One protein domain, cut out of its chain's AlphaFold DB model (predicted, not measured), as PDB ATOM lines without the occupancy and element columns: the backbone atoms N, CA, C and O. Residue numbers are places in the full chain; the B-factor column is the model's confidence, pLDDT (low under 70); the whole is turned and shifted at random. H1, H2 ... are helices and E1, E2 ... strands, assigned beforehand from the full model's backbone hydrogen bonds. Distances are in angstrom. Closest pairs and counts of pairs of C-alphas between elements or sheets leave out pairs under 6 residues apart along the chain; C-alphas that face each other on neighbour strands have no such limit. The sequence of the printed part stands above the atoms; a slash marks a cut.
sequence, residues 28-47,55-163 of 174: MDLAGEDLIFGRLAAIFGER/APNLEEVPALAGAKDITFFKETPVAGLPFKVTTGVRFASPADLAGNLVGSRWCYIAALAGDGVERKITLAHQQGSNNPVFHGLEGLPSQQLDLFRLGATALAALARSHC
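Overview. This is residues 28 to 47 and 55 to 163 of the 174 residues of an uncharacterized protein of Devosia riboflavina (UniProt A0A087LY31). A twisted wall of four antiparallel strands, E1 to E4, has helices H3 and H4 over one face, while the short helix H2 sits near one end of the strands, between E2 and E3 in the chain. The first printed stretch, with H1, meets edge strand E1 through residues 28 to 29 and then runs away from the sheet. The 129 printed residues hold H1, E1, E2, H2, E3, E4, H3 and H4 in that order; the sheet's order is E1 - E2 - E3 - E4. The class is mixed, helices and strands, with under half of the residues, 62, in named elements. The whole is loose, with a radius of gyration of the C-alphas of 17.3 A, and elongated, with spans of 50 by 32 by 27 A.

Along the chain. H1 is residues 37 to 40, with C-alpha 37 at (-39.367, 4.258, -33.770). E1 is residues 70 to 77, 23.6 A long, and E2 residues 84 to 91, 23.1 A. H2 is residues 94 to 98. E3 is residues 104 to 112, 25.4 A, and E4 residues 118 to 127, 24.8 A; E4 bends by 63 degrees at residue 123. H3 is residues 142 to 148, 10.1 A, and H4 residues 152 to 162, 15.1 A, with C-alpha 162 at (-45.292, -16.182, -42.063).

Arrangement. E1 and E2 form a hairpin, with N 72 and O 89 2.9 A apart, within hydrogen-bond range. E2 and E3 are antiparallel neighbours, with N 88 and O 106 at 2.9 A. E3 and E4 form a second hairpin, with N 105 and O 126 at 2.8 A. H3 and H4 lie on the same face of the sheet E1 E2 E3 E4, and with it they make two layers, helices on one face of a sheet. H4, at a height of 9.5 A over the sheet, is over E3 and, only just, with 3 C-alphas, over E4; it runs slantwise to the strands, at 53 degrees to E3 on the local plane. The closest C-alphas of E4 and H4 are those of Leu 123 and Ala 159, 5.5 A apart. H3, at a height of 9.4 A, is over E4 and runs across the strands. H3 and H4 are close but not clearly touching, with the C-alphas of Leu 145 and Ala 152 closest at 7.5 A. H2 only grazes the sheet, and H1 is not on it. Every O i to N i+4 pair is within hydrogen-bond range in H2 and H4; H3 has 1 of 3, with 3 of 4 O i to N i+3 pairs within range, and H1 is too short for an O i to N i+4 pair.

Size, cuts and confidence. The C-alphas farthest apart, of Arg 47 and Ser 142, are 51.5 A apart. Residues 48 to 54 are not printed, and C-alphas 47 and 55 are 14.1 A apart across this cut. The link from E4 to H3 is long. Residues 28 to 47, 55 to 65, 136 and 138 to 139 are under pLDDT 70.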
ATOM      1  N   MET A  28     -38.703   2.030 -45.893       38.94
ATOM      2  CA  MET A  28     -38.257   1.936 -44.500       38.94
ATOM      3  C   MET A  28     -37.967   0.472 -44.180       38.94
ATOM      4  O   MET A  28     -38.882  -0.351 -44.144       38.94
ATOM      5  N   ASP A  29     -36.689   0.158 -43.982       30.77
ATOM      6  CA  ASP A  29     -36.247  -1.137 -43.472       30.77
ATOM      7  C   ASP A  29     -36.596  -1.221 -41.979       30.77
ATOM      8  O   ASP A  29     -35.998  -0.543 -41.143       30.77
ATOM      9  N   LEU A  30     -37.636  -1.989 -41.648       38.59
ATOM     10  CA  LEU A  30     -38.077  -2.237 -40.275       38.59
ATOM     11  C   LEU A  30     -37.388  -3.499 -39.745       38.59
ATOM     12  O   LEU A  30     -38.030  -4.509 -39.448       38.59
ATOM     13  N   ALA A  31     -36.060  -3.444 -39.638       33.00
ATOM     14  CA  ALA A  31     -35.317  -4.353 -38.778       33.00
ATOM     15  C   ALA A  31     -35.547  -3.912 -37.325       33.00
ATOM     16  O   ALA A  31     -35.327  -2.752 -36.977       33.00
ATOM     17  N   GLY A  32     -36.081  -4.822 -36.511       35.12
ATOM     18  CA  GLY A  32     -36.509  -4.550 -35.142       35.12
ATOM     19  C   GLY A  32     -35.429  -3.932 -34.244       35.12
ATOM     20  O   GLY A  32     -34.241  -4.181 -34.424       35.12
ATOM     21  N   GLU A  33     -35.933  -3.188 -33.255       34.53
ATOM     22  CA  GLU A  33     -35.272  -2.516 -32.121       34.53
ATOM     23  C   GLU A  33     -34.931  -1.007 -32.299       34.53
ATOM     24  O   GLU A  33     -33.862  -0.568 -32.724       34.53
ATOM     25  N   ASP A  34     -35.929  -0.204 -31.909       38.28
ATOM     26  CA  ASP A  34     -35.872   0.998 -31.057       38.28
ATOM     27  C   ASP A  34     -35.251   2.327 -31.502       38.28
ATOM     28  O   ASP A  34     -35.528   3.341 -30.860       38.28
ATOM     29  N   LEU A  35     -34.513   2.434 -32.607       32.59
ATOM     30  CA  LEU A  35     -33.837   3.720 -32.897       32.59
ATOM     31  C   LEU A  35     -34.516   4.629 -33.935       32.59
ATOM     32  O   LEU A  35     -34.326   5.845 -33.888       32.59
ATOM     33  N   ILE A  36     -35.375   4.100 -34.813       36.28
ATOM     34  CA  ILE A  36     -36.173   4.921 -35.756       36.28
ATOM     35  C   ILE A  36     -37.615   5.093 -35.262       36.28
ATOM     36  O   ILE A  36     -38.205   6.165 -35.425       36.28
ATOM     37  N   PHE A  37     -38.134   4.101 -34.534       35.31
ATOM     38  CA  PHE A  37     -39.367   4.258 -33.770       35.31
ATOM     39  C   PHE A  37     -39.230   5.314 -32.677       35.31
ATOM     40  O   PHE A  37     -40.212   5.963 -32.399       35.31
ATOM     41  N   GLY A  38     -38.046   5.638 -32.149       29.16
ATOM     42  CA  GLY A  38     -37.910   6.765 -31.214       29.16
ATOM     43  C   GLY A  38     -38.266   8.142 -31.804       29.16
ATOM     44  O   GLY A  38     -38.669   9.038 -31.067       29.16
ATOM     45  N   ARG A  39     -38.161   8.337 -33.131       31.09
ATOM     46  CA  ARG A  39     -38.553   9.601 -33.792       31.09
ATOM     47  C   ARG A  39     -39.942   9.570 -34.428       31.09
ATOM     48  O   ARG A  39     -40.548  10.629 -34.536       31.09
ATOM     49  N   LEU A  40     -40.463   8.395 -34.786       33.03
ATOM     50  CA  LEU A  40     -41.869   8.237 -35.186       33.03
ATOM     51  C   LEU A  40     -42.809   8.042 -33.981       33.03
ATOM     52  O   LEU A  40     -43.908   8.567 -34.001       33.03
ATOM     53  N   ALA A  41     -42.377   7.429 -32.881       33.75
ATOM     54  CA  ALA A  41     -43.091   7.377 -31.594       33.75
ATOM     55  C   ALA A  41     -42.988   8.691 -30.802       33.75
ATOM     56  O   ALA A  41     -43.795   8.948 -29.921       33.75
ATOM     57  N   ALA A  42     -42.051   9.587 -31.138       30.83
ATOM     58  CA  ALA A  42     -42.138  10.984 -30.694       30.83
ATOM     59  C   ALA A  42     -43.292  11.742 -31.383       30.83
ATOM     60  O   ALA A  42     -43.738  12.769 -30.879       30.83
ATOM     61  N   ILE A  43     -43.761  11.230 -32.526       39.31
ATOM     62  CA  ILE A  43     -44.939  11.698 -33.263       39.31
ATOM     63  C   ILE A  43     -46.187  10.892 -32.811       39.31
ATOM     64  O   ILE A  43     -47.256  11.471 -32.667       39.31
ATOM     65  N   PHE A  44     -46.036   9.610 -32.447       38.88
ATOM     66  CA  PHE A  44     -47.068   8.719 -31.886       38.88
ATOM     67  C   PHE A  44     -46.743   8.308 -30.439       38.88
ATOM     68  O   PHE A  44     -46.294   7.193 -30.188       38.88
ATOM     69  N   GLY A  45     -46.911   9.252 -29.510       29.39
ATOM     70  CA  GLY A  45     -46.433   9.181 -28.128       29.39
ATOM     71  C   GLY A  45     -46.644   7.852 -27.396       29.39
ATOM     72  O   GLY A  45     -47.773   7.468 -27.121       29.39
ATOM     73  N   GLU A  46     -45.543   7.262 -26.927       32.28
ATOM     74  CA  GLU A  46     -45.533   6.384 -25.753       32.28
ATOM     75  C   GLU A  46     -44.451   6.845 -24.764       32.28
ATOM     76  O   GLU A  46     -43.322   6.362 -24.709       32.28
ATOM     77  N   ARG A  47     -44.829   7.838 -23.957       29.50
ATOM     78  CA  ARG A  47     -44.381   7.989 -22.568       29.50
ATOM     79  C   ARG A  47     -45.636   7.749 -21.721       29.50
ATOM     80  O   ARG A  47     -46.712   8.132 -22.165       29.50
ATOM     81  N   ALA A  55     -53.633  11.355 -32.397       40.97
ATOM     82  CA  ALA A  55     -52.841  10.748 -33.447       40.97
ATOM     83  C   ALA A  55     -52.486  11.857 -34.457       40.97
ATOM     84  O   ALA A  55     -53.383  12.576 -34.908       40.97
ATOM     85  N   PRO A  56     -51.198  12.072 -34.749       44.06
ATOM     86  CA  PRO A  56     -50.753  13.102 -35.671       44.06
ATOM     87  C   PRO A  56     -51.471  12.889 -36.997       44.06
ATOM     88  O   PRO A  56     -51.493  11.777 -37.529       44.06
ATOM     89  N   ASN A  57     -52.068  13.957 -37.525       53.59
ATOM     90  CA  ASN A  57     -52.649  13.913 -38.853       53.59
ATOM     91  C   ASN A  57     -51.514  13.577 -39.832       53.59
ATOM     92  O   ASN A  57     -50.604  14.379 -40.041       53.59
ATOM     93  N   LEU A  58     -51.525  12.363 -40.387       53.81
ATOM     94  CA  LEU A  58     -50.479  11.871 -41.288       53.81
ATOM     95  C   LEU A  58     -50.321  12.768 -42.530       53.81
ATOM     96  O   LEU A  58     -49.243  12.797 -43.125       53.81
ATOM     97  N   GLU A  59     -51.356  13.542 -42.880       53.25
ATOM     98  CA  GLU A  59     -51.329  14.562 -43.936       53.25
ATOM     99  C   GLU A  59     -50.433  15.768 -43.599       53.25
ATOM    100  O   GLU A  59     -49.943  16.445 -44.502       53.25
ATOM    101  N   GLU A  60     -50.177  16.025 -42.315       53.38
ATOM    102  CA  GLU A  60     -49.350  17.136 -41.831       53.38
ATOM    103  C   GLU A  60     -47.877  16.749 -41.661       53.38
ATOM    104  O   GLU A  60     -47.044  17.619 -41.407       53.38
ATOM    105  N   VAL A  61     -47.525  15.467 -41.831       64.75
ATOM    106  CA  VAL A  61     -46.132  15.008 -41.809       64.75
ATOM    107  C   VAL A  61     -45.443  15.507 -43.086       64.75
ATOM    108  O   VAL A  61     -45.676  14.947 -44.161       64.75
ATOM    109  N   PRO A  62     -44.533  16.503 -43.024       60.97
ATOM    110  CA  PRO A  62     -43.982  17.125 -44.233       60.97
ATOM    111  C   PRO A  62     -43.178  16.148 -45.098       60.97
ATOM    112  O   PRO A  62     -43.047  16.343 -46.301       60.97
ATOM    113  N   ALA A  63     -42.664  15.072 -44.493       64.12
ATOM    114  CA  ALA A  63     -41.959  13.999 -45.190       64.12
ATOM    115  C   ALA A  63     -42.879  13.113 -46.053       64.12
ATOM    116  O   ALA A  63     -42.393  12.439 -46.959       64.12
ATOM    117  N   LEU A  64     -44.188  13.106 -45.779       63.28
ATOM    118  CA  LEU A  64     -45.197  12.389 -46.562       63.28
ATOM    119  C   LEU A  64     -45.921  13.308 -47.553       63.28
ATOM    120  O   LEU A  64     -46.604  12.814 -48.450       63.28
ATOM    121  N   ALA A  65     -45.751  14.629 -47.449       65.94
ATOM    122  CA  ALA A  65     -46.369  15.586 -48.358       65.94
ATOM    123  C   ALA A  65     -45.927  15.326 -49.812       65.94
ATOM    124  O   ALA A  65     -44.759  15.463 -50.171       65.94
ATOM    125  N   GLY A  66     -46.878  14.927 -50.661       70.12
ATOM    126  CA  GLY A  66     -46.621  14.583 -52.063       70.12
ATOM    127  C   GLY A  66     -46.000  13.199 -52.292       70.12
ATOM    128  O   GLY A  66     -45.693  12.869 -53.442       70.12
ATOM    129  N   ALA A  67     -45.841  12.377 -51.247       75.50
ATOM    130  CA  ALA A  67     -45.428  10.988 -51.400       75.50
ATOM    131  C   ALA A  67     -46.475  10.203 -52.204       75.50
ATOM    132  O   ALA A  67     -47.679  10.449 -52.127       75.50
ATOM    133  N   LYS A  68     -45.997   9.248 -52.995       80.31
ATOM    134  CA  LYS A  68     -46.819   8.307 -53.757       80.31
ATOM    135  C   LYS A  68     -46.221   6.929 -53.564       80.31
ATOM    136  O   LYS A  68     -45.008   6.824 -53.416       80.31
ATOM    137  N   ASP A  69     -47.053   5.898 -53.611       82.56
ATOM    138  CA  ASP A  69     -46.603   4.504 -53.549       82.56
ATOM    139  C   ASP A  69     -45.814   4.180 -52.264       82.56
ATOM    140  O   ASP A  69     -44.758   3.544 -52.282       82.56
ATOM    141  N   ILE A  70     -46.351   4.624 -51.128       82.19
ATOM    142  CA  ILE A  70     -45.764   4.411 -49.805       82.19
ATOM    143  C   ILE A  70     -45.773   2.919 -49.506       82.19
ATOM    144  O   ILE A  70     -46.820   2.277 -49.574       82.19
ATOM    145  N   THR A  71     -44.612   2.365 -49.166       81.81
ATOM    146  CA  THR A  71     -44.467   0.930 -48.944       81.81
ATOM    147  C   THR A  71     -43.756   0.647 -47.630       81.81
ATOM    148  O   THR A  71     -42.681   1.178 -47.370       81.81
ATOM    149  N   PHE A  72     -44.332  -0.245 -46.833       81.12
ATOM    150  CA  PHE A  72     -43.722  -0.757 -45.611       81.12
ATOM    151  C   PHE A  72     -43.356  -2.218 -45.801       81.12
ATOM    152  O   PHE A  72     -44.084  -2.961 -46.460       81.12
ATOM    153  N   PHE A  73     -42.243  -2.629 -45.201       81.56
ATOM    154  CA  PHE A  73     -41.756  -4.000 -45.251       81.56
ATOM    155  C   PHE A  73     -41.491  -4.514 -43.844       81.56
ATOM    156  O   PHE A  73     -41.102  -3.753 -42.966       81.56
ATOM    157  N   LYS A  74     -41.658  -5.817 -43.643       81.12
ATOM    158  CA  LYS A  74     -41.242  -6.518 -42.430       81.12
ATOM    159  C   LYS A  74     -40.538  -7.802 -42.818       81.12
ATOM    160  O   LYS A  74     -41.098  -8.625 -43.546       81.12
ATOM    161  N   GLU A  75     -39.339  -7.995 -42.288       83.94
ATOM    162  CA  GLU A  75     -38.590  -9.236 -42.438       83.94
ATOM    163  C   GLU A  75     -38.748 -10.111 -41.194       83.94
ATOM    164  O   GLU A  75     -38.480  -9.678 -40.075       83.94
ATOM    165  N   THR A  76     -39.155 -11.363 -41.388       82.88
ATOM    166  CA  THR A  76     -39.275 -12.350 -40.312       82.88
ATOM    167  C   THR A  76     -38.274 -13.479 -40.555       82.88
ATOM    168  O   THR A  76     -38.380 -14.170 -41.576       82.88
ATOM    169  N   PRO A  77     -37.278 -13.675 -39.672       83.12
ATOM    170  CA  PRO A  77     -36.330 -14.771 -39.813       83.12
ATOM    171  C   PRO A  77     -37.034 -16.115 -39.643       83.12
ATOM    172  O   PRO A  77     -37.905 -16.265 -38.787       83.12
ATOM    173  N   VAL A  78     -36.628 -17.104 -40.438       81.50
ATOM    174  CA  VAL A  78     -37.125 -18.476 -40.304       81.50
ATOM    175  C   VAL A  78     -36.088 -19.299 -39.553       81.50
ATOM    176  O   VAL A  78     -34.934 -19.401 -39.971       81.50
ATOM    177  N   ALA A  79     -36.491 -19.885 -38.427       81.25
ATOM    178  CA  ALA A  79     -35.585 -20.650 -37.581       81.25
ATOM    179  C   ALA A  79     -34.913 -21.792 -38.366       81.25
ATOM    180  O   ALA A  79     -35.577 -22.603 -39.008       81.25
ATOM    181  N   GLY A  80     -33.579 -21.852 -38.299       81.12
ATOM    182  CA  GLY A  80     -32.784 -22.893 -38.955       81.12
ATOM    183  C   GLY A  80     -32.569 -22.707 -40.461       81.12
ATOM    184  O   GLY A  80     -31.977 -23.588 -41.082       81.12
ATOM    185  N   LEU A  81     -33.002 -21.586 -41.050       82.88
ATOM    186  CA  LEU A  81     -32.833 -21.298 -42.475       82.88
ATOM    187  C   LEU A  81     -32.011 -20.018 -42.704       82.88
ATOM    188  O   LEU A  81     -32.065 -19.093 -41.895       82.88
ATOM    189  N   PRO A  82     -31.241 -19.936 -43.807       78.44
ATOM    190  CA  PRO A  82     -30.369 -18.797 -44.099       78.44
ATOM    191  C   PRO A  82     -31.099 -17.614 -44.759       78.44
ATOM    192  O   PRO A  82     -30.451 -16.705 -45.268       78.44
ATOM    193  N   PHE A  83     -32.432 -17.629 -44.793       81.69
ATOM    194  CA  PHE A  83     -33.257 -16.590 -45.406       81.69
ATOM    195  C   PHE A  83     -34.386 -16.164 -44.471       81.69
ATOM    196  O   PHE A  83     -34.692 -16.807 -43.463       81.69
ATOM    197  N   LYS A  84     -35.015 -15.052 -44.835       86.31
ATOM    198  CA  LYS A  84     -36.148 -14.464 -44.128       86.31
ATOM    199  C   LYS A  84     -37.363 -14.442 -45.047       86.31
ATOM    200  O   LYS A  84     -37.224 -14.419 -46.270       86.31
ATOM    201  N   VAL A  85     -38.547 -14.428 -44.447       86.88
ATOM    202  CA  VAL A  85     -39.779 -14.077 -45.154       86.88
ATOM    203  C   VAL A  85     -39.953 -12.569 -45.076       86.88
ATOM    204  O   VAL A  85     -40.021 -12.010 -43.981       86.88
ATOM    205  N   THR A  86     -40.043 -11.912 -46.224       87.56
ATOM    206  CA  THR A  86     -40.351 -10.488 -46.319       87.56
ATOM    207  C   THR A  86     -41.822 -10.324 -46.657       87.56
ATOM    208  O   THR A  86     -42.295 -10.802 -47.688       87.56
ATOM    209  N   THR A  87     -42.543  -9.615 -45.799       84.81
ATOM    210  CA  THR A  87     -43.902  -9.140 -46.069       84.81
ATOM    211  C   THR A  87     -43.851  -7.661 -46.405       84.81
ATOM    212  O   THR A  87     -42.977  -6.946 -45.915       84.81
ATOM    213  N   GLY A  88     -44.755  -7.198 -47.259       83.94
ATOM    214  CA  GLY A  88     -44.867  -5.783 -47.572       83.94
ATOM    215  C   GLY A  88     -46.302  -5.348 -47.798       83.94
ATOM    216  O   GLY A  88     -47.147  -6.145 -48.208       83.94
ATOM    217  N   VAL A  89     -46.562  -4.075 -47.518       83.81
ATOM    218  CA  VAL A  89     -47.842  -3.404 -47.734       83.81
ATOM    219  C   VAL A  89     -47.600  -2.076 -48.434       83.81
ATOM    220  O   VAL A  89     -46.693  -1.332 -48.071       83.81
ATOM    221  N   ARG A  90     -48.418  -1.785 -49.441       86.25
ATOM    222  CA  ARG A  90     -48.372  -0.559 -50.235       86.25
ATOM    223  C   ARG A  90     -49.658   0.233 -50.076       86.25
ATOM    224  O   ARG A  90     -50.751  -0.323 -50.194       86.25
ATOM    225  N   PHE A  91     -49.499   1.543 -49.968       84.25
ATOM    226  CA  PHE A  91     -50.541   2.559 -50.037       84.25
ATOM    227  C   PHE A  91     -50.250   3.475 -51.227       84.25
ATOM    228  O   PHE A  91     -49.091   3.781 -51.509       84.25
ATOM    229  N   ALA A  92     -51.274   3.890 -51.972       87.06
ATOM    230  CA  ALA A  92     -51.049   4.736 -53.146       87.06
ATOM    231  C   ALA A  92     -50.715   6.185 -52.752       87.06
ATOM    232  O   ALA A  92     -49.958   6.852 -53.462       87.06
ATOM    233  N   SER A  93     -51.214   6.647 -51.602       83.00
ATOM    234  CA  SER A  93     -51.019   8.005 -51.097       83.00
ATOM    235  C   SER A  93     -50.973   8.071 -49.558       83.00
ATOM    236  O   SER A  93     -51.345   7.105 -48.887       83.00
ATOM    237  N   PRO A  94     -50.552   9.210 -48.973       79.38
ATOM    238  CA  PRO A  94     -50.669   9.462 -47.536       79.38
ATOM    239  C   PRO A  94     -52.113   9.422 -47.031       79.38
ATOM    240  O   PRO A  94     -52.346   8.937 -45.930       79.38
ATOM    241  N   ALA A  95     -53.079   9.879 -47.836       80.25
ATOM    242  CA  ALA A  95     -54.498   9.812 -47.490       80.25
ATOM    243  C   ALA A  95     -54.977   8.355 -47.390       80.25
ATOM    244  O   ALA A  95     -55.679   7.996 -46.450       80.25
ATOM    245  N   ASP A  96     -54.528   7.491 -48.306       79.50
ATOM    246  CA  ASP A  96     -54.813   6.056 -48.233       79.50
ATOM    247  C   ASP A  96     -54.147   5.407 -47.019       79.50
ATOM    248  O   ASP A  96     -54.742   4.552 -46.375       79.50
ATOM    249  N   LEU A  97     -52.926   5.822 -46.675       76.94
ATOM    250  CA  LEU A  97     -52.261   5.368 -45.455       76.94
ATOM    251  C   LEU A  97     -53.048   5.785 -44.203       76.94
ATOM    252  O   LEU A  97     -53.289   4.949 -43.336       76.94
ATOM    253  N   ALA A  98     -53.488   7.044 -44.130       75.06
ATOM    254  CA  ALA A  98     -54.279   7.565 -43.018       75.06
ATOM    255  C   ALA A  98     -55.650   6.882 -42.899       75.06
ATOM    256  O   ALA A  98     -56.098   6.582 -41.797       75.06
ATOM    257  N   GLY A  99     -56.291   6.589 -44.033       74.00
ATOM    258  CA  GLY A  99     -57.560   5.864 -44.101       74.00
ATOM    259  C   GLY A  99     -57.431   4.338 -44.062       74.00
ATOM    260  O   GLY A  99     -58.431   3.652 -44.255       74.00
ATOM    261  N   ASN A 100     -56.221   3.796 -43.872       74.94
ATOM    262  CA  ASN A 100     -55.920   2.361 -43.939       74.94
ATOM    263  C   ASN A 100     -56.435   1.670 -45.228       74.94
ATOM    264  O   ASN A 100     -56.801   0.492 -45.249       74.94
ATOM    265  N   LEU A 101     -56.453   2.408 -46.337       81.56
ATOM    266  CA  LEU A 101     -56.842   1.931 -47.658       81.56
ATOM    267  C   LEU A 101     -55.644   1.269 -48.336       81.56
ATOM    268  O   LEU A 101     -54.901   1.860 -49.121       81.56
ATOM    269  N   VAL A 102     -55.436  -0.000 -48.010       83.62
ATOM    270  CA  VAL A 102     -54.338  -0.778 -48.580       83.62
ATOM    271  C   VAL A 102     -54.520  -0.953 -50.088       83.62
ATOM    272  O   VAL A 102     -55.550  -1.432 -50.547       83.62
ATOM    273  N   GLY A 103     -53.484  -0.632 -50.865       85.88
ATOM    274  CA  GLY A 103     -53.453  -0.897 -52.303       85.88
ATOM    275  C   GLY A 103     -53.080  -2.348 -52.605       85.88
ATOM    276  O   GLY A 103     -53.779  -3.046 -53.341       85.88
ATOM    277  N   SER A 104     -51.990  -2.831 -52.008       87.69
ATOM    278  CA  SER A 104     -51.559  -4.224 -52.160       87.69
ATOM    279  C   SER A 104     -50.717  -4.697 -50.986       87.69
ATOM    280  O   SER A 104     -50.000  -3.908 -50.375       87.69
ATOM    281  N   ARG A 105     -50.742  -6.002 -50.728       87.25
ATOM    282  CA  ARG A 105     -49.860  -6.693 -49.794       87.25
ATOM    283  C   ARG A 105     -49.185  -7.856 -50.502       87.25
ATOM    284  O   ARG A 105     -49.781  -8.493 -51.365       87.25
ATOM    285  N   TRP A 106     -47.953  -8.159 -50.138       88.81
ATOM    286  CA  TRP A 106     -47.224  -9.297 -50.689       88.81
ATOM    287  C   TRP A 106     -46.355  -9.948 -49.634       88.81
ATOM    288  O   TRP A 106     -46.062  -9.383 -48.583       88.81
ATOM    289  N   CYS A 107     -45.925 -11.153 -49.958       89.12
ATOM    290  CA  CYS A 107     -45.026 -11.942 -49.157       89.12
ATOM    291  C   CYS A 107     -44.088 -12.705 -50.084       89.12
ATOM    292  O   CYS A 107     -44.544 -13.343 -51.038       89.12
ATOM    293  N   TYR A 108     -42.787 -12.642 -49.828       91.50
ATOM    294  CA  TYR A 108     -41.783 -13.364 -50.597       91.50
ATOM    295  C   TYR A 108     -40.648 -13.856 -49.701       91.50
ATOM    296  O   TYR A 108     -40.454 -13.379 -48.586       91.50
ATOM    297  N   ILE A 109     -39.870 -14.796 -50.221       89.88
ATOM    298  CA  ILE A 109     -38.539 -15.123 -49.701       89.88
ATOM    299  C   ILE A 109     -37.493 -14.740 -50.732       89.88
ATOM    300  O   ILE A 109     -37.744 -14.808 -51.940       89.88
ATOM    301  N   ALA A 110     -36.332 -14.324 -50.248       88.06
ATOM    302  CA  ALA A 110     -35.197 -13.970 -51.077       88.06
ATOM    303  C   ALA A 110     -33.944 -14.702 -50.595       88.06
ATOM    304  O   ALA A 110     -33.743 -14.883 -49.394       88.06
ATOM    305  N   ALA A 111     -33.122 -15.148 -51.540       82.81
ATOM    306  CA  ALA A 111     -31.821 -15.738 -51.265       82.81
ATOM    307  C   ALA A 111     -30.821 -15.300 -52.334       82.81
ATOM    308  O   ALA A 111     -31.157 -15.216 -53.519       82.81
ATOM    309  N   LEU A 112     -29.584 -15.043 -51.918       78.81
ATOM    310  CA  LEU A 112     -28.472 -14.821 -52.836       78.81
ATOM    311  C   LEU A 112     -28.070 -16.156 -53.463       78.81
ATOM    312  O   LEU A 112     -27.718 -17.102 -52.756       78.81
ATOM    313  N   ALA A 113     -28.116 -16.234 -54.788       77.56
ATOM    314  CA  ALA A 113     -27.549 -17.356 -55.513       77.56
ATOM    315  C   ALA A 113     -26.010 -17.268 -55.534       77.56
ATOM    316  O   ALA A 113     -25.414 -16.232 -55.235       77.56
ATOM    317  N   GLY A 114     -25.347 -18.378 -55.875       75.94
ATOM    318  CA  GLY A 114     -23.878 -18.458 -55.906       75.94
ATOM    319  C   GLY A 114     -23.207 -17.532 -56.933       75.94
ATOM    320  O   GLY A 114     -21.998 -17.343 -56.880       75.94
ATOM    321  N   ASP A 115     -23.988 -16.947 -57.843       80.00
ATOM    322  CA  ASP A 115     -23.593 -15.920 -58.813       80.00
ATOM    323  C   ASP A 115     -23.695 -14.484 -58.250       80.00
ATOM    324  O   ASP A 115     -23.417 -13.522 -58.963       80.00
ATOM    325  N   GLY A 116     -24.097 -14.326 -56.984       78.25
ATOM    326  CA  GLY A 116     -24.321 -13.032 -56.340       78.25
ATOM    327  C   GLY A 116     -25.656 -12.373 -56.700       78.25
ATOM    328  O   GLY A 116     -25.913 -11.254 -56.260       78.25
ATOM    329  N   VAL A 117     -26.518 -13.040 -57.475       81.31
ATOM    330  CA  VAL A 117     -27.834 -12.518 -57.855       81.31
ATOM    331  C   VAL A 117     -28.874 -12.943 -56.825       81.31
ATOM    332  O   VAL A 117     -29.069 -14.130 -56.563       81.31
ATOM    333  N   GLU A 118     -29.594 -11.976 -56.257       83.19
ATOM    334  CA  GLU A 118     -30.732 -12.267 -55.386       83.19
ATOM    335  C   GLU A 118     -31.890 -12.856 -56.203       83.19
ATOM    336  O   GLU A 118     -32.353 -12.281 -57.191       83.19
ATOM    337  N   ARG A 119     -32.374 -14.025 -55.785       85.25
ATOM    338  CA  ARG A 119     -33.553 -14.679 -56.352       85.25
ATOM    339  C   ARG A 119     -34.703 -14.546 -55.372       85.25
ATOM    340  O   ARG A 119     -34.527 -14.806 -54.184       85.25
ATOM    341  N   LYS A 120     -35.873 -14.161 -55.882       89.62
ATOM    342  CA  LYS A 120     -37.099 -13.986 -55.097       89.62
ATOM    343  C   LYS A 120     -38.152 -14.997 -55.524       89.62
ATOM    344  O   LYS A 120     -38.366 -15.187 -56.719       89.62
ATOM    345  N   ILE A 121     -38.827 -15.595 -54.548       89.00
ATOM    346  CA  ILE A 121     -40.039 -16.389 -54.761       89.00
ATOM    347  C   ILE A 121     -41.180 -15.683 -54.041       89.00
ATOM    348  O   ILE A 121     -41.182 -15.596 -52.811       89.00
ATOM    349  N   THR A 122     -42.153 -15.191 -54.805       90.25
ATOM    350  CA  THR A 122     -43.400 -14.664 -54.243       90.25
ATOM    351  C   THR A 122     -44.224 -15.824 -53.702       90.25
ATOM    352  O   THR A 122     -44.586 -16.739 -54.435       90.25
ATOM    353  N   LEU A 123     -44.513 -15.777 -52.407       89.69
ATOM    354  CA  LEU A 123     -45.285 -16.789 -51.697       89.69
ATOM    355  C   LEU A 123     -46.779 -16.471 -51.731       89.69
ATOM    356  O   LEU A 123     -47.608 -17.367 -51.894       89.69
ATOM    357  N   ALA A 124     -47.127 -15.192 -51.595       89.25
ATOM    358  CA  ALA A 124     -48.507 -14.737 -51.621       89.25
ATOM    359  C   ALA A 124     -48.612 -13.259 -52.004       89.25
ATOM    360  O   ALA A 124     -47.687 -12.472 -51.782       89.25
ATOM    361  N   HIS A 125     -49.763 -12.886 -52.551       90.00
ATOM    362  CA  HIS A 125     -50.101 -11.511 -52.888       90.00
ATOM    363  C   HIS A 125     -51.599 -11.257 -52.698       90.00
ATOM    364  O   HIS A 125     -52.433 -12.135 -52.918       90.00
ATOM    365  N   GLN A 126     -51.936 -10.039 -52.298       86.56
ATOM    366  CA  GLN A 126     -53.289  -9.563 -52.062       86.56
ATOM    367  C   GLN A 126     -53.411  -8.145 -52.618       86.56
ATOM    368  O   GLN A 126     -52.558  -7.303 -52.356       86.56
ATOM    369  N   GLN A 127     -54.481  -7.854 -53.354       86.31
ATOM    370  CA  GLN A 127     -54.820  -6.481 -53.743       86.31
ATOM    371  C   GLN A 127     -56.021  -6.006 -52.941       86.31
ATOM    372  O   GLN A 127     -57.004  -6.742 -52.818       86.31
ATOM    373  N   GLY A 128     -55.958  -4.781 -52.425       79.56
ATOM    374  CA  GLY A 128     -57.029  -4.228 -51.609       79.56
ATOM    375  C   GLY A 128     -57.371  -5.095 -50.393       79.56
ATOM    376  O   GLY A 128     -56.518  -5.750 -49.790       79.56
ATOM    377  N   SER A 129     -58.662  -5.141 -50.080       70.88
ATOM    378  CA  SER A 129     -59.266  -5.934 -49.003       70.88
ATOM    379  C   SER A 129     -59.620  -7.377 -49.399       70.88
ATOM    380  O   SER A 129     -60.302  -8.066 -48.645       70.88
ATOM    381  N   ASN A 130     -59.187  -7.852 -50.572       78.38
ATOM    382  CA  ASN A 130     -59.503  -9.208 -51.031       78.38
ATOM    383  C   ASN A 130     -58.797 -10.285 -50.199       78.38
ATOM    384  O   ASN A 130     -57.834 -10.010 -49.495       78.38
ATOM    385  N   ASN A 131     -59.215 -11.544 -50.332       76.19
ATOM    386  CA  ASN A 131     -58.480 -12.653 -49.725       76.19
ATOM    387  C   ASN A 131     -57.073 -12.797 -50.340       76.19
ATOM    388  O   ASN A 131     -56.907 -12.583 -51.547       76.19
ATOM    389  N   PRO A 132     -56.062 -13.196 -49.548       79.88
ATOM    390  CA  PRO A 132     -54.720 -13.422 -50.061       79.88
ATOM    391  C   PRO A 132     -54.682 -14.611 -51.018       79.88
ATOM    392  O   PRO A 132     -55.236 -15.680 -50.752       79.88
ATOM    393  N   VAL A 133     -53.977 -14.430 -52.132       84.38
ATOM    394  CA  VAL A 133     -53.731 -15.476 -53.122       84.38
ATOM    395  C   VAL A 133     -52.333 -16.028 -52.889       84.38
ATOM    396  O   VAL A 133     -51.333 -15.339 -53.095       84.38
ATOM    397  N   PHE A 134     -52.266 -17.283 -52.450       83.19
ATOM    398  CA  PHE A 134     -51.014 -18.027 -52.342       83.19
ATOM    399  C   PHE A 134     -50.620 -18.548 -53.720       83.19
ATOM    400  O   PHE A 134     -51.444 -19.129 -54.430       83.19
ATOM    401  N   HIS A 135     -49.366 -18.342 -54.106       77.31
ATOM    402  CA  HIS A 135     -48.881 -18.843 -55.382       77.31
ATOM    403  C   HIS A 135     -48.632 -20.348 -55.292       77.31
ATOM    404  O   HIS A 135     -48.014 -20.821 -54.340       77.31
ATOM    405  N   GLY A 136     -49.114 -21.086 -56.294       68.38
ATOM    406  CA  GLY A 136     -48.772 -22.493 -56.474       68.38
ATOM    407  C   GLY A 136     -47.282 -22.624 -56.764       68.38
ATOM    408  O   GLY A 136     -46.746 -21.956 -57.650       68.38
ATOM    409  N   LEU A 137     -46.603 -23.449 -55.976       71.00
ATOM    410  CA  LEU A 137     -45.150 -23.626 -56.021       71.00
ATOM    411  C   LEU A 137     -44.758 -24.910 -56.759       71.00
ATOM    412  O   LEU A 137     -43.578 -25.215 -56.906       71.00
ATOM    413  N   GLU A 138     -45.756 -25.651 -57.244       67.44
ATOM    414  CA  GLU A 138     -45.628 -26.940 -57.921       67.44
ATOM    415  C   GLU A 138     -44.973 -26.816 -59.306       67.44
ATOM    416  O   GLU A 138     -44.446 -27.795 -59.827       67.44
ATOM    417  N   GLY A 139     -44.987 -25.616 -59.898       68.69
ATOM    418  CA  GLY A 139     -44.367 -25.317 -61.193       68.69
ATOM    419  C   GLY A 139     -42.986 -24.664 -61.111       68.69
ATOM    420  O   GLY A 139     -42.432 -24.301 -62.150       68.69
ATOM    421  N   LEU A 140     -42.435 -24.460 -59.908       78.38
ATOM    422  CA  LEU A 140     -41.133 -23.811 -59.769       78.38
ATOM    423  C   LEU A 140     -40.001 -24.739 -60.234       78.38
ATOM    424  O   LEU A 140     -39.992 -25.922 -59.881       78.38
ATOM    425  N   PRO A 141     -39.009 -24.222 -60.986       79.75
ATOM    426  CA  PRO A 141     -37.842 -25.004 -61.365       79.75
ATOM    427  C   PRO A 141     -37.130 -25.540 -60.120       79.75
ATOM    428  O   PRO A 141     -36.893 -24.790 -59.172       79.75
ATOM    429  N   SER A 142     -36.713 -26.809 -60.145       78.62
ATOM    430  CA  SER A 142     -35.983 -27.435 -59.030       78.62
ATOM    431  C   SER A 142     -34.752 -26.626 -58.616       78.62
ATOM    432  O   SER A 142     -34.522 -26.421 -57.434       78.62
ATOM    433  N   GLN A 143     -34.048 -26.044 -59.588       78.94
ATOM    434  CA  GLN A 143     -32.898 -25.167 -59.362       78.94
ATOM    435  C   GLN A 143     -33.225 -23.954 -58.480       78.94
ATOM    436  O   GLN A 143     -32.374 -23.512 -57.716       78.94
ATOM    437  N   GLN A 144     -34.440 -23.401 -58.573       78.19
ATOM    438  CA  GLN A 144     -34.861 -22.320 -57.684       78.19
ATOM    439  C   GLN A 144     -35.184 -22.849 -56.293       78.19
ATOM    440  O   GLN A 144     -34.766 -22.241 -55.318       78.19
ATOM    441  N   LEU A 145     -35.875 -23.983 -56.187       81.25
ATOM    442  CA  LEU A 145     -36.203 -24.608 -54.901       81.25
ATOM    443  C   LEU A 145     -34.942 -25.023 -54.118       81.25
ATOM    444  O   LEU A 145     -34.872 -24.831 -52.902       81.25
ATOM    445  N   ASP A 146     -33.916 -25.500 -54.825       83.19
ATOM    446  CA  ASP A 146     -32.629 -25.905 -54.260       83.19
ATOM    447  C   ASP A 146     -31.873 -24.734 -53.614       83.19
ATOM    448  O   ASP A 146     -31.225 -24.923 -52.582       83.19
ATOM    449  N   LEU A 147     -32.009 -23.509 -54.148       82.00
ATOM    450  CA  LEU A 147     -31.424 -22.304 -53.537       82.00
ATOM    451  C   LEU A 147     -31.959 -22.068 -52.123       82.00
ATOM    452  O   LEU A 147     -31.216 -21.648 -51.237       82.00
ATOM    453  N   PHE A 148     -33.234 -22.377 -51.904       82.62
ATOM    454  CA  PHE A 148     -33.887 -22.237 -50.606       82.62
ATOM    455  C   PHE A 148     -33.828 -23.522 -49.782       82.62
ATOM    456  O   PHE A 148     -34.211 -23.507 -48.618       82.62
ATOM    457  N   ARG A 149     -33.333 -24.634 -50.346       84.12
ATOM    458  CA  ARG A 149     -33.312 -25.961 -49.705       84.12
ATOM    459  C   ARG A 149     -34.689 -26.390 -49.187       84.12
ATOM    460  O   ARG A 149     -34.794 -27.073 -48.169       84.12
ATOM    461  N   LEU A 150     -35.746 -25.971 -49.878       83.25
ATOM    462  CA  LEU A 150     -37.128 -26.242 -49.504       83.25
ATOM    463  C   LEU A 150     -37.901 -26.814 -50.684       83.25
ATOM    464  O   LEU A 150     -37.835 -26.299 -51.795       83.25
ATOM    465  N   GLY A 151     -38.709 -27.838 -50.416       84.50
ATOM    466  CA  GLY A 151     -39.714 -28.305 -51.367       84.50
ATOM    467  C   GLY A 151     -40.954 -27.404 -51.392       84.50
ATOM    468  O   GLY A 151     -41.213 -26.652 -50.448       84.50
ATOM    469  N   ALA A 152     -41.773 -27.551 -52.438       82.94
ATOM    470  CA  ALA A 152     -43.026 -26.809 -52.617       82.94
ATOM    471  C   ALA A 152     -43.952 -26.884 -51.384       82.94
ATOM    472  O   ALA A 152     -44.467 -25.865 -50.931       82.94
ATOM    473  N   THR A 153     -44.090 -28.065 -50.768       84.00
ATOM    474  CA  THR A 153     -44.903 -28.256 -49.553       84.00
ATOM    475  C   THR A 153     -44.402 -27.427 -48.369       84.00
ATOM    476  O   THR A 153     -45.201 -26.842 -47.638       84.00
ATOM    477  N   ALA A 154     -43.083 -27.358 -48.170       85.25
ATOM    478  CA  ALA A 154     -42.496 -26.611 -47.062       85.25
ATOM    479  C   ALA A 154     -42.640 -25.099 -47.271       85.25
ATOM    480  O   ALA A 154     -42.968 -24.368 -46.339       85.25
ATOM    481  N   LEU A 155     -42.481 -24.635 -48.512       85.12
ATOM    482  CA  LEU A 155     -42.738 -23.244 -48.865       85.12
ATOM    483  C   LEU A 155     -44.217 -22.861 -48.706       85.12
ATOM    484  O   LEU A 155     -44.507 -21.780 -48.207       85.12
ATOM    485  N   ALA A 156     -45.156 -23.746 -49.054       83.06
ATOM    486  CA  ALA A 156     -46.582 -23.508 -48.826       83.06
ATOM    487  C   ALA A 156     -46.914 -23.403 -47.325       83.06
ATOM    488  O   ALA A 156     -47.709 -22.555 -46.916       83.06
ATOM    489  N   ALA A 157     -46.283 -24.231 -46.485       84.75
ATOM    490  CA  ALA A 157     -46.412 -24.138 -45.031       84.75
ATOM    491  C   ALA A 157     -45.815 -22.830 -44.479       84.75
ATOM    492  O   ALA A 157     -46.426 -22.189 -43.617       84.75
ATOM    493  N   LEU A 158     -44.663 -22.393 -45.001       85.62
ATOM    494  CA  LEU A 158     -44.073 -21.094 -44.661       85.62
ATOM    495  C   LEU A 158     -44.973 -19.938 -45.066       85.62
ATOM    496  O   LEU A 158     -45.195 -19.040 -44.260       85.62
ATOM    497  N   ALA A 159     -45.544 -19.990 -46.268       84.88
ATOM    498  CA  ALA A 159     -46.445 -18.956 -46.740       84.88
ATOM    499  C   ALA A 159     -47.628 -18.777 -45.776       84.88
ATOM    500  O   ALA A 159     -47.919 -17.669 -45.346       84.88
ATOM    501  N   ARG A 160     -48.255 -19.873 -45.338       82.75
ATOM    502  CA  ARG A 160     -49.391 -19.815 -44.402       82.75
ATOM    503  C   ARG A 160     -49.025 -19.331 -42.999       82.75
ATOM    504  O   ARG A 160     -49.867 -18.743 -42.335       82.75
ATOM    505  N   SER A 161     -47.810 -19.612 -42.532       82.38
ATOM    506  CA  SER A 161     -47.385 -19.278 -41.165       82.38
ATOM    507  C   SER A 161     -46.741 -17.897 -41.043       82.38
ATOM    508  O   SER A 161     -46.827 -17.288 -39.983       82.38
ATOM    509  N   HIS A 162     -46.101 -17.404 -42.106       82.94
ATOM    510  CA  HIS A 162     -45.292 -16.182 -42.063       82.94
ATOM    511  C   HIS A 162     -45.840 -15.055 -42.945       82.94
ATOM    512  O   HIS A 162     -45.527 -13.894 -42.689       82.94
ATOM    513  N   CYS A 163     -46.679 -15.346 -43.948       81.75
ATOM    514  CA  CYS A 163     -47.378 -14.308 -44.706       81.75
ATOM    515  C   CYS A 163     -48.628 -13.853 -43.946       81.75
ATOM    516  O   CYS A 163     -49.755 -14.087 -44.384       81.75
TER     517      CYS A 163